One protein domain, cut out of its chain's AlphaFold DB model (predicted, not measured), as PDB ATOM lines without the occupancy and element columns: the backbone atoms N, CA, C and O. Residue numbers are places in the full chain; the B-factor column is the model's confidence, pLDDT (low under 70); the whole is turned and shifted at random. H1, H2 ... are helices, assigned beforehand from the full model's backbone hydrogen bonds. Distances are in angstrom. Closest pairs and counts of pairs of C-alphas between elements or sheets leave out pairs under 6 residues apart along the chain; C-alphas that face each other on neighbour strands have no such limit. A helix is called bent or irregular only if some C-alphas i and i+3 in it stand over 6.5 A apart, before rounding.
ATOM      1  N   GLU A   2     -43.931  -4.206 -20.222       59.97
ATOM      2  CA  GLU A   2     -43.809  -2.985 -19.375       59.97
ATOM      3  C   GLU A   2     -44.212  -3.169 -17.901       59.97
ATOM      4  O   GLU A   2     -43.614  -2.558 -17.022       59.97
ATOM      5  N   LYS A   3     -45.221  -4.003 -17.615       62.78
ATOM      6  CA  LYS A   3     -45.671  -4.258 -16.232       62.78
ATOM      7  C   LYS A   3     -44.670  -5.096 -15.433       62.78
ATOM      8  O   LYS A   3     -44.482  -4.835 -14.255       62.78
ATOM      9  N   GLU A   4     -44.008  -6.047 -16.086       68.00
ATOM     10  CA  GLU A   4     -42.976  -6.895 -15.471       68.00
ATOM     11  C   GLU A   4     -41.715  -6.085 -15.158       68.00
ATOM     12  O   GLU A   4     -41.216  -6.160 -14.045       68.00
ATOM     13  N   ARG A   5     -41.293  -5.189 -16.063       71.62
ATOM     14  CA  ARG A   5     -40.166  -4.273 -15.812       71.62
ATOM     15  C   ARG A   5     -40.415  -3.312 -14.649       71.62
ATOM     16  O   ARG A   5     -39.484  -2.982 -13.930       71.62
ATOM     17  N   LYS A   6     -41.659  -2.858 -14.458       74.88
ATOM     18  CA  LYS A   6     -42.032  -2.021 -13.304       74.88
ATOM     19  C   LYS A   6     -42.060  -2.811 -11.994       74.88
ATOM     20  O   LYS A   6     -41.733  -2.250 -10.957       74.88
ATOM     21  N   ALA A   7     -42.448  -4.085 -12.039       78.50
ATOM     22  CA  ALA A   7     -42.421  -4.959 -10.868       78.50
ATOM     23  C   ALA A   7     -40.979  -5.294 -10.452       78.50
ATOM     24  O   ALA A   7     -40.664  -5.190  -9.275       78.50
ATOM     25  N   GLU A   8     -40.094  -5.586 -11.412       81.38
ATOM     26  CA  GLU A   8     -38.662  -5.790 -11.147       81.38
ATOM     27  C   GLU A   8     -37.994  -4.528 -10.590       81.38
ATOM     28  O   GLU A   8     -37.222  -4.622  -9.642       81.38
ATOM     29  N   GLN A   9     -38.342  -3.344 -11.107       77.44
ATOM     30  CA  GLN A   9     -37.841  -2.067 -10.582       77.44
ATOM     31  C   GLN A   9     -38.287  -1.811  -9.139       77.44
ATOM     32  O   GLN A   9     -37.469  -1.418  -8.318       77.44
ATOM     33  N   LEU A  10     -39.552  -2.076  -8.805       79.75
ATOM     34  CA  LEU A  10     -40.043  -1.948  -7.430       79.75
ATOM     35  C   LEU A  10     -39.379  -2.960  -6.489       79.75
ATOM     36  O   LEU A  10     -39.071  -2.626  -5.351       79.75
ATOM     37  N   GLU A  11     -39.123  -4.182  -6.957       83.31
ATOM     38  CA  GLU A  11     -38.466  -5.217  -6.156       83.31
ATOM     39  C   GLU A  11     -36.965  -4.929  -5.955       83.31
ATOM     40  O   GLU A  11     -36.402  -5.237  -4.903       83.31
ATOM     41  N   GLU A  12     -36.302  -4.315  -6.941       84.62
ATOM     42  CA  GLU A  12     -34.943  -3.779  -6.808       84.62
ATOM     43  C   GLU A  12     -34.901  -2.583  -5.852       84.62
ATOM     44  O   GLU A  12     -34.055  -2.566  -4.960       84.62
ATOM     45  N   GLU A  13     -35.846  -1.646  -5.954       80.31
ATOM     46  CA  GLU A  13     -35.983  -0.514  -5.029       80.31
ATOM     47  C   GLU A  13     -36.266  -0.981  -3.591       80.31
ATOM     48  O   GLU A  13     -35.695  -0.444  -2.641       80.31
ATOM     49  N   GLU A  14     -37.090  -2.015  -3.401       76.38
ATOM     50  CA  GLU A  14     -37.339  -2.625  -2.090       76.38
ATOM     51  C   GLU A  14     -36.087  -3.315  -1.537       76.38
ATOM     52  O   GLU A  14     -35.743  -3.112  -0.372       76.38
ATOM     53  N   LYS A  15     -35.339  -4.054  -2.369       82.06
ATOM     54  CA  LYS A  15     -34.063  -4.676  -1.970       82.06
ATOM     55  C   LYS A  15     -32.992  -3.638  -1.653       82.06
ATOM     56  O   LYS A  15     -32.201  -3.845  -0.734       82.06
ATOM     57  N   GLU A  16     -32.937  -2.535  -2.390       80.25
ATOM     58  CA  GLU A  16     -32.036  -1.420  -2.105       80.25
ATOM     59  C   GLU A  16     -32.434  -0.695  -0.821       80.25
ATOM     60  O   GLU A  16     -31.563  -0.416   0.005       80.25
ATOM     61  N   ARG A  17     -33.732  -0.482  -0.587       71.25
ATOM     62  CA  ARG A  17     -34.251   0.072   0.668       71.25
ATOM     63  C   ARG A  17     -33.921  -0.831   1.854       71.25
ATOM     64  O   ARG A  17     -33.449  -0.334   2.873       71.25
ATOM     65  N   ASP A  18     -34.086  -2.142   1.719       69.50
ATOM     66  CA  ASP A  18     -33.787  -3.106   2.778       69.50
ATOM     67  C   ASP A  18     -32.281  -3.232   3.022       69.50
ATOM     68  O   ASP A  18     -31.839  -3.258   4.173       69.50
ATOM     69  N   ARG A  19     -31.451  -3.209   1.971       80.00
ATOM     70  CA  ARG A  19     -29.986  -3.118   2.104       80.00
ATOM     71  C   ARG A  19     -29.568  -1.827   2.791       80.00
ATOM     72  O   ARG A  19     -28.700  -1.870   3.659       80.00
ATOM     73  N   PHE A  20     -30.194  -0.704   2.452       71.69
ATOM     74  CA  PHE A  20     -29.926   0.591   3.067       71.69
ATOM     75  C   PHE A  20     -30.357   0.623   4.536       71.69
ATOM     76  O   PHE A  20     -29.603   1.103   5.374       71.69
ATOM     77  N   LEU A  21     -31.508   0.043   4.883       64.00
ATOM     78  CA  LEU A  21     -31.967  -0.106   6.267       64.00
ATOM     79  C   LEU A  21     -31.060  -1.049   7.063       64.00
ATOM     80  O   LEU A  21     -30.734  -0.758   8.209       64.00
ATOM     81  N   THR A  22     -30.581  -2.134   6.455       63.19
ATOM     82  CA  THR A  22     -29.648  -3.072   7.098       63.19
ATOM     83  C   THR A  22     -28.272  -2.430   7.300       63.19
ATOM     84  O   THR A  22     -27.697  -2.541   8.382       63.19
ATOM     85  N   ALA A  23     -27.770  -1.692   6.306       65.75
ATOM     86  CA  ALA A  23     -26.511  -0.951   6.377       65.75
ATOM     87  C   ALA A  23     -26.583   0.234   7.353       65.75
ATOM     88  O   ALA A  23     -25.620   0.491   8.069       65.75
ATOM     89  N   ASN A  24     -27.732   0.911   7.447       60.28
ATOM     90  CA  ASN A  24     -27.931   2.036   8.361       60.28
ATOM     91  C   ASN A  24     -28.485   1.645   9.732       60.28
ATOM     92  O   ASN A  24     -28.443   2.464  10.645       60.28
ATOM     93  N   SER A  25     -28.880   0.386   9.947       52.94
ATOM     94  CA  SER A  25     -29.068  -0.172  11.297       52.94
ATOM     95  C   SER A  25     -27.761  -0.179  12.113       52.94
ATOM     96  O   SER A  25     -27.785  -0.330  13.334       52.94
ATOM     97  N   PHE A  38     -26.872  -2.381  28.589       57.12
ATOM     98  CA  PHE A  38     -27.036  -1.388  29.650       57.12
ATOM     99  C   PHE A  38     -27.242  -2.061  31.011       57.12
ATOM    100  O   PHE A  38     -28.237  -2.751  31.228       57.12
ATOM    101  N   ALA A  39     -26.301  -1.853  31.936       62.06
ATOM    102  CA  ALA A  39     -26.317  -2.488  33.256       62.06
ATOM    103  C   ALA A  39     -27.158  -1.714  34.286       62.06
ATOM    104  O   ALA A  39     -27.556  -2.274  35.308       62.06
ATOM    105  N   THR A  40     -27.439  -0.431  34.034       71.06
ATOM    106  CA  THR A  40     -28.186   0.440  34.952       71.06
ATOM    107  C   THR A  40     -29.245   1.271  34.224       71.06
ATOM    108  O   THR A  40     -29.071   1.675  33.075       71.06
ATOM    109  N   SER A  41     -30.359   1.558  34.905       70.25
ATOM    110  CA  SER A  41     -31.456   2.374  34.360       70.25
ATOM    111  C   SER A  41     -31.032   3.810  34.028       70.25
ATOM    112  O   SER A  41     -31.594   4.414  33.118       70.25
ATOM    113  N   ALA A  42     -30.014   4.341  34.711       73.62
ATOM    114  CA  ALA A  42     -29.470   5.673  34.458       73.62
ATOM    115  C   ALA A  42     -28.802   5.776  33.073       73.62
ATOM    116  O   ALA A  42     -29.083   6.709  32.320       73.62
ATOM    117  N   GLU A  43     -28.001   4.782  32.685       73.56
ATOM    118  CA  GLU A  43     -27.321   4.767  31.382       73.56
ATOM    119  C   GLU A  43     -28.313   4.638  30.211       73.56
ATOM    120  O   GLU A  43     -28.105   5.240  29.155       73.56
ATOM    121  N   LEU A  44     -29.426   3.917  30.407       70.56
ATOM    122  CA  LEU A  44     -30.532   3.853  29.441       70.56
ATOM    123  C   LEU A  44     -31.189   5.222  29.252       70.56
ATOM    124  O   LEU A  44     -31.377   5.662  28.120       70.56
ATOM    125  N   THR A  45     -31.487   5.927  30.348       74.62
ATOM    126  CA  THR A  45     -32.099   7.262  30.269       74.62
ATOM    127  C   THR A  45     -31.176   8.295  29.626       74.62
ATOM    128  O   THR A  45     -31.636   9.136  28.852       74.62
ATOM    129  N   GLU A  46     -29.864   8.217  29.879       78.69
ATOM    130  CA  GLU A  46     -28.883   9.086  29.230       78.69
ATOM    131  C   GLU A  46     -28.792   8.800  27.732       78.69
ATOM    132  O   GLU A  46     -28.847   9.739  26.936       78.69
ATOM    133  N   TYR A  47     -28.735   7.528  27.333       75.25
ATOM    134  CA  TYR A  47     -28.729   7.137  25.926       75.25
ATOM    135  C   TYR A  47     -30.008   7.572  25.204       75.25
ATOM    136  O   TYR A  47     -29.935   8.161  24.126       75.25
ATOM    137  N   GLU A  48     -31.183   7.375  25.807       73.12
ATOM    138  CA  GLU A  48     -32.452   7.866  25.262       73.12
ATOM    139  C   GLU A  48     -32.472   9.394  25.141       73.12
ATOM    140  O   GLU A  48     -32.962   9.926  24.145       73.12
ATOM    141  N   SER A  49     -31.908  10.114  26.114       74.88
ATOM    142  CA  SER A  49     -31.811  11.575  26.063       74.88
ATOM    143  C   SER A  49     -30.872  12.059  24.953       74.88
ATOM    144  O   SER A  49     -31.170  13.046  24.280       74.88
ATOM    145  N   GLN A  50     -29.753  11.361  24.726       77.94
ATOM    146  CA  GLN A  50     -28.819  11.656  23.641       77.94
ATOM    147  C   GLN A  50     -29.446  11.315  22.287       77.94
ATOM    148  O   GLN A  50     -29.371  12.117  21.359       77.94
ATOM    149  N   ARG A  51     -30.146  10.181  22.190       78.94
ATOM    150  CA  ARG A  51     -30.864   9.758  20.984       78.94
ATOM    151  C   ARG A  51     -31.970  10.747  20.611       78.94
ATOM    152  O   ARG A  51     -32.008  11.163  19.461       78.94
ATOM    153  N   LYS A  52     -32.778  11.220  21.569       74.62
ATOM    154  CA  LYS A  52     -33.831  12.236  21.347       74.62
ATOM    155  C   LYS A  52     -33.300  13.615  20.928       74.62
ATOM    156  O   LYS A  52     -34.040  14.389  20.337       74.62
ATOM    157  N   LYS A  53     -32.034  13.943  21.223       77.12
ATOM    158  CA  LYS A  53     -31.391  15.183  20.739       77.12
ATOM    159  C   LYS A  53     -30.992  15.104  19.266       77.12
ATOM    160  O   LYS A  53     -30.907  16.142  18.618       77.12
ATOM    161  N   LEU A  54     -30.698  13.903  18.765       75.81
ATOM    162  CA  LEU A  54     -30.236  13.688  17.391       75.81
ATOM    163  C   LEU A  54     -31.349  13.192  16.460       75.81
ATOM    164  O   LEU A  54     -31.311  13.484  15.269       75.81
ATOM    165  N   ILE A  55     -32.310  12.431  16.985       79.31
ATOM    166  CA  ILE A  55     -33.374  11.785  16.219       79.31
ATOM    167  C   ILE A  55     -34.718  12.245  16.764       79.31
ATOM    168  O   ILE A  55     -35.040  12.046  17.936       79.31
ATOM    169  N   ASP A  56     -35.501  12.850  15.880       76.75
ATOM    170  CA  ASP A  56     -36.847  13.300  16.186       76.75
ATOM    171  C   ASP A  56     -37.848  12.159  15.934       76.75
ATOM    172  O   ASP A  56     -38.388  12.013  14.834       76.75
ATOM    173  N   ASP A  57     -38.056  11.336  16.968       75.12
ATOM    174  CA  ASP A  57     -38.987  10.192  16.988       75.12
ATOM    175  C   ASP A  57     -40.477  10.628  17.019       75.12
ATOM    176  O   ASP A  57     -41.366   9.789  17.168       75.12
ATOM    177  N   THR A  58     -40.785  11.929  16.915       78.56
ATOM    178  CA  THR A  58     -42.171  12.422  16.966       78.56
ATOM    179  C   THR A  58     -42.969  12.035  15.717       78.56
ATOM    180  O   THR A  58     -42.465  12.081  14.584       78.56
ATOM    181  N   SER A  59     -44.236  11.654  15.923       85.56
ATOM    182  CA  SER A  59     -45.149  11.290  14.837       85.56
ATOM    183  C   SER A  59     -45.392  12.490  13.919       85.56
ATOM    184  O   SER A  59     -45.324  13.648  14.337       85.56
ATOM    185  N   ALA A  60     -45.709  12.231  12.649       83.88
ATOM    186  CA  ALA A  60     -46.075  13.286  11.705       83.88
ATOM    187  C   ALA A  60     -47.270  14.121  12.210       83.88
ATOM    188  O   ALA A  60     -47.329  15.325  11.967       83.88
ATOM    189  N   GLU A  61     -48.183  13.500  12.961       84.00
ATOM    190  CA  GLU A  61     -49.334  14.161  13.583       84.00
ATOM    191  C   GLU A  61     -48.903  15.140  14.688       84.00
ATOM    192  O   GLU A  61     -49.316  16.300  14.670       84.00
ATOM    193  N   ASP A  62     -47.984  14.730  15.568       85.38
ATOM    194  CA  ASP A  62     -47.446  15.573  16.646       85.38
ATOM    195  C   ASP A  62     -46.719  16.802  16.087       85.38
ATOM    196  O   ASP A  62     -46.852  17.918  16.599       85.38
ATOM    197  N   LYS A  63     -45.982  16.616  14.984       84.81
ATOM    198  CA  LYS A  63     -45.303  17.705  14.267       84.81
ATOM    199  C   LYS A  63     -46.312  18.702  13.710       84.81
ATOM    200  O   LYS A  63     -46.111  19.909  13.836       84.81
ATOM    201  N   LEU A  64     -47.418  18.225  13.139       84.50
ATOM    202  CA  LEU A  64     -48.483  19.088  12.627       84.50
ATOM    203  C   LEU A  64     -49.194  19.854  13.747       84.50
ATOM    204  O   LEU A  64     -49.490  21.037  13.577       84.50
ATOM    205  N   GLU A  65     -49.441  19.235  14.900       84.69
ATOM    206  CA  GLU A  65     -49.998  19.937  16.061       84.69
ATOM    207  C   GLU A  65     -49.039  20.983  16.631       84.69
ATOM    208  O   GLU A  65     -49.455  22.091  16.982       84.69
ATOM    209  N   HIS A  66     -47.749  20.660  16.701       85.12
ATOM    210  CA  HIS A  66     -46.725  21.600  17.133       85.12
ATOM    211  C   HIS A  66     -46.627  22.792  16.169       85.12
ATOM    212  O   HIS A  66     -46.619  23.944  16.601       85.12
ATOM    213  N   LEU A  67     -46.660  22.545  14.857       84.81
ATOM    214  CA  LEU A  67     -46.678  23.593  13.833       84.81
ATOM    215  C   LEU A  67     -47.941  24.459  13.907       84.81
ATOM    216  O   LEU A  67     -47.830  25.680  13.799       84.81
ATOM    217  N   LYS A  68     -49.115  23.871  14.169       84.81
ATOM    218  CA  LYS A  68     -50.357  24.626  14.414       84.81
ATOM    219  C   LYS A  68     -50.228  25.593  15.592       84.81
ATOM    220  O   LYS A  68     -50.718  26.714  15.511       84.81
ATOM    221  N   LYS A  69     -49.555  25.180  16.673       84.31
ATOM    222  CA  LYS A  69     -49.333  26.018  17.867       84.31
ATOM    223  C   LYS A  69     -48.305  27.123  17.621       84.31
ATOM    224  O   LYS A  69     -48.493  28.242  18.085       84.31
ATOM    225  N   VAL A  70     -47.221  26.808  16.911       88.44
ATOM    226  CA  VAL A  70     -46.089  27.728  16.709       88.44
ATOM    227  C   VAL A  70     -46.327  28.708  15.560       88.44
ATOM    228  O   VAL A  70     -45.836  29.831  15.615       88.44
ATOM    229  N   SER A  71     -47.086  28.312  14.534       86.81
ATOM    230  CA  SER A  71     -47.274  29.091  13.304       86.81
ATOM    231  C   SER A  71     -48.743  29.426  13.006       86.81
ATOM    232  O   SER A  71     -49.294  29.010  11.986       86.81
TER     233      SER A  71
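AT A GLANCE: This is residues 2 to 25 and 38 to 71 of the 201 residues of an uncharacterized protein of archaeon (UniProt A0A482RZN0). Three separate helices are strung out flat with no shared core: H1, the longest, is a straight arm on its own, while H2 and H3 follow one another in a bent line joined by a tight link. The printed part has 58 residues with three named helices in the order H1, H2, H3 and no named strand; its class is all helix. It is extended, with a radius of gyration of the C-alphas of 19.2 A, and spans 54 by 41 by 13 A.

IN THESE COORDINATES: H1, residues 2 to 24, measures 32.4 A from C-alpha 2 at (-43.809, -2.985, -19.375) to C-alpha 24. H2, residues 41 to 54, measures 20.4 A. H3, residues 60 to 70, measures 15.3 A and ends with C-alpha 70 at (-46.089, 27.728, 16.709).

HOW THE PARTS SIT: H1 is apart from H2 and from H3. H2 and H3 are apart too. In H1, H2 and H3 every O i to N i+4 pair is within hydrogen-bond range.

THE WHOLE: The C-alphas farthest apart, of Glu 2 and Thr 40, are 56.6 A apart. Residues 26 to 37 are cut out, with 18.5 A between C-alphas 25 and 38. Mean pLDDT of the printed part is 75.8; residues 2 to 4, 18, 21 to 25 and 38 to 39 are under 70.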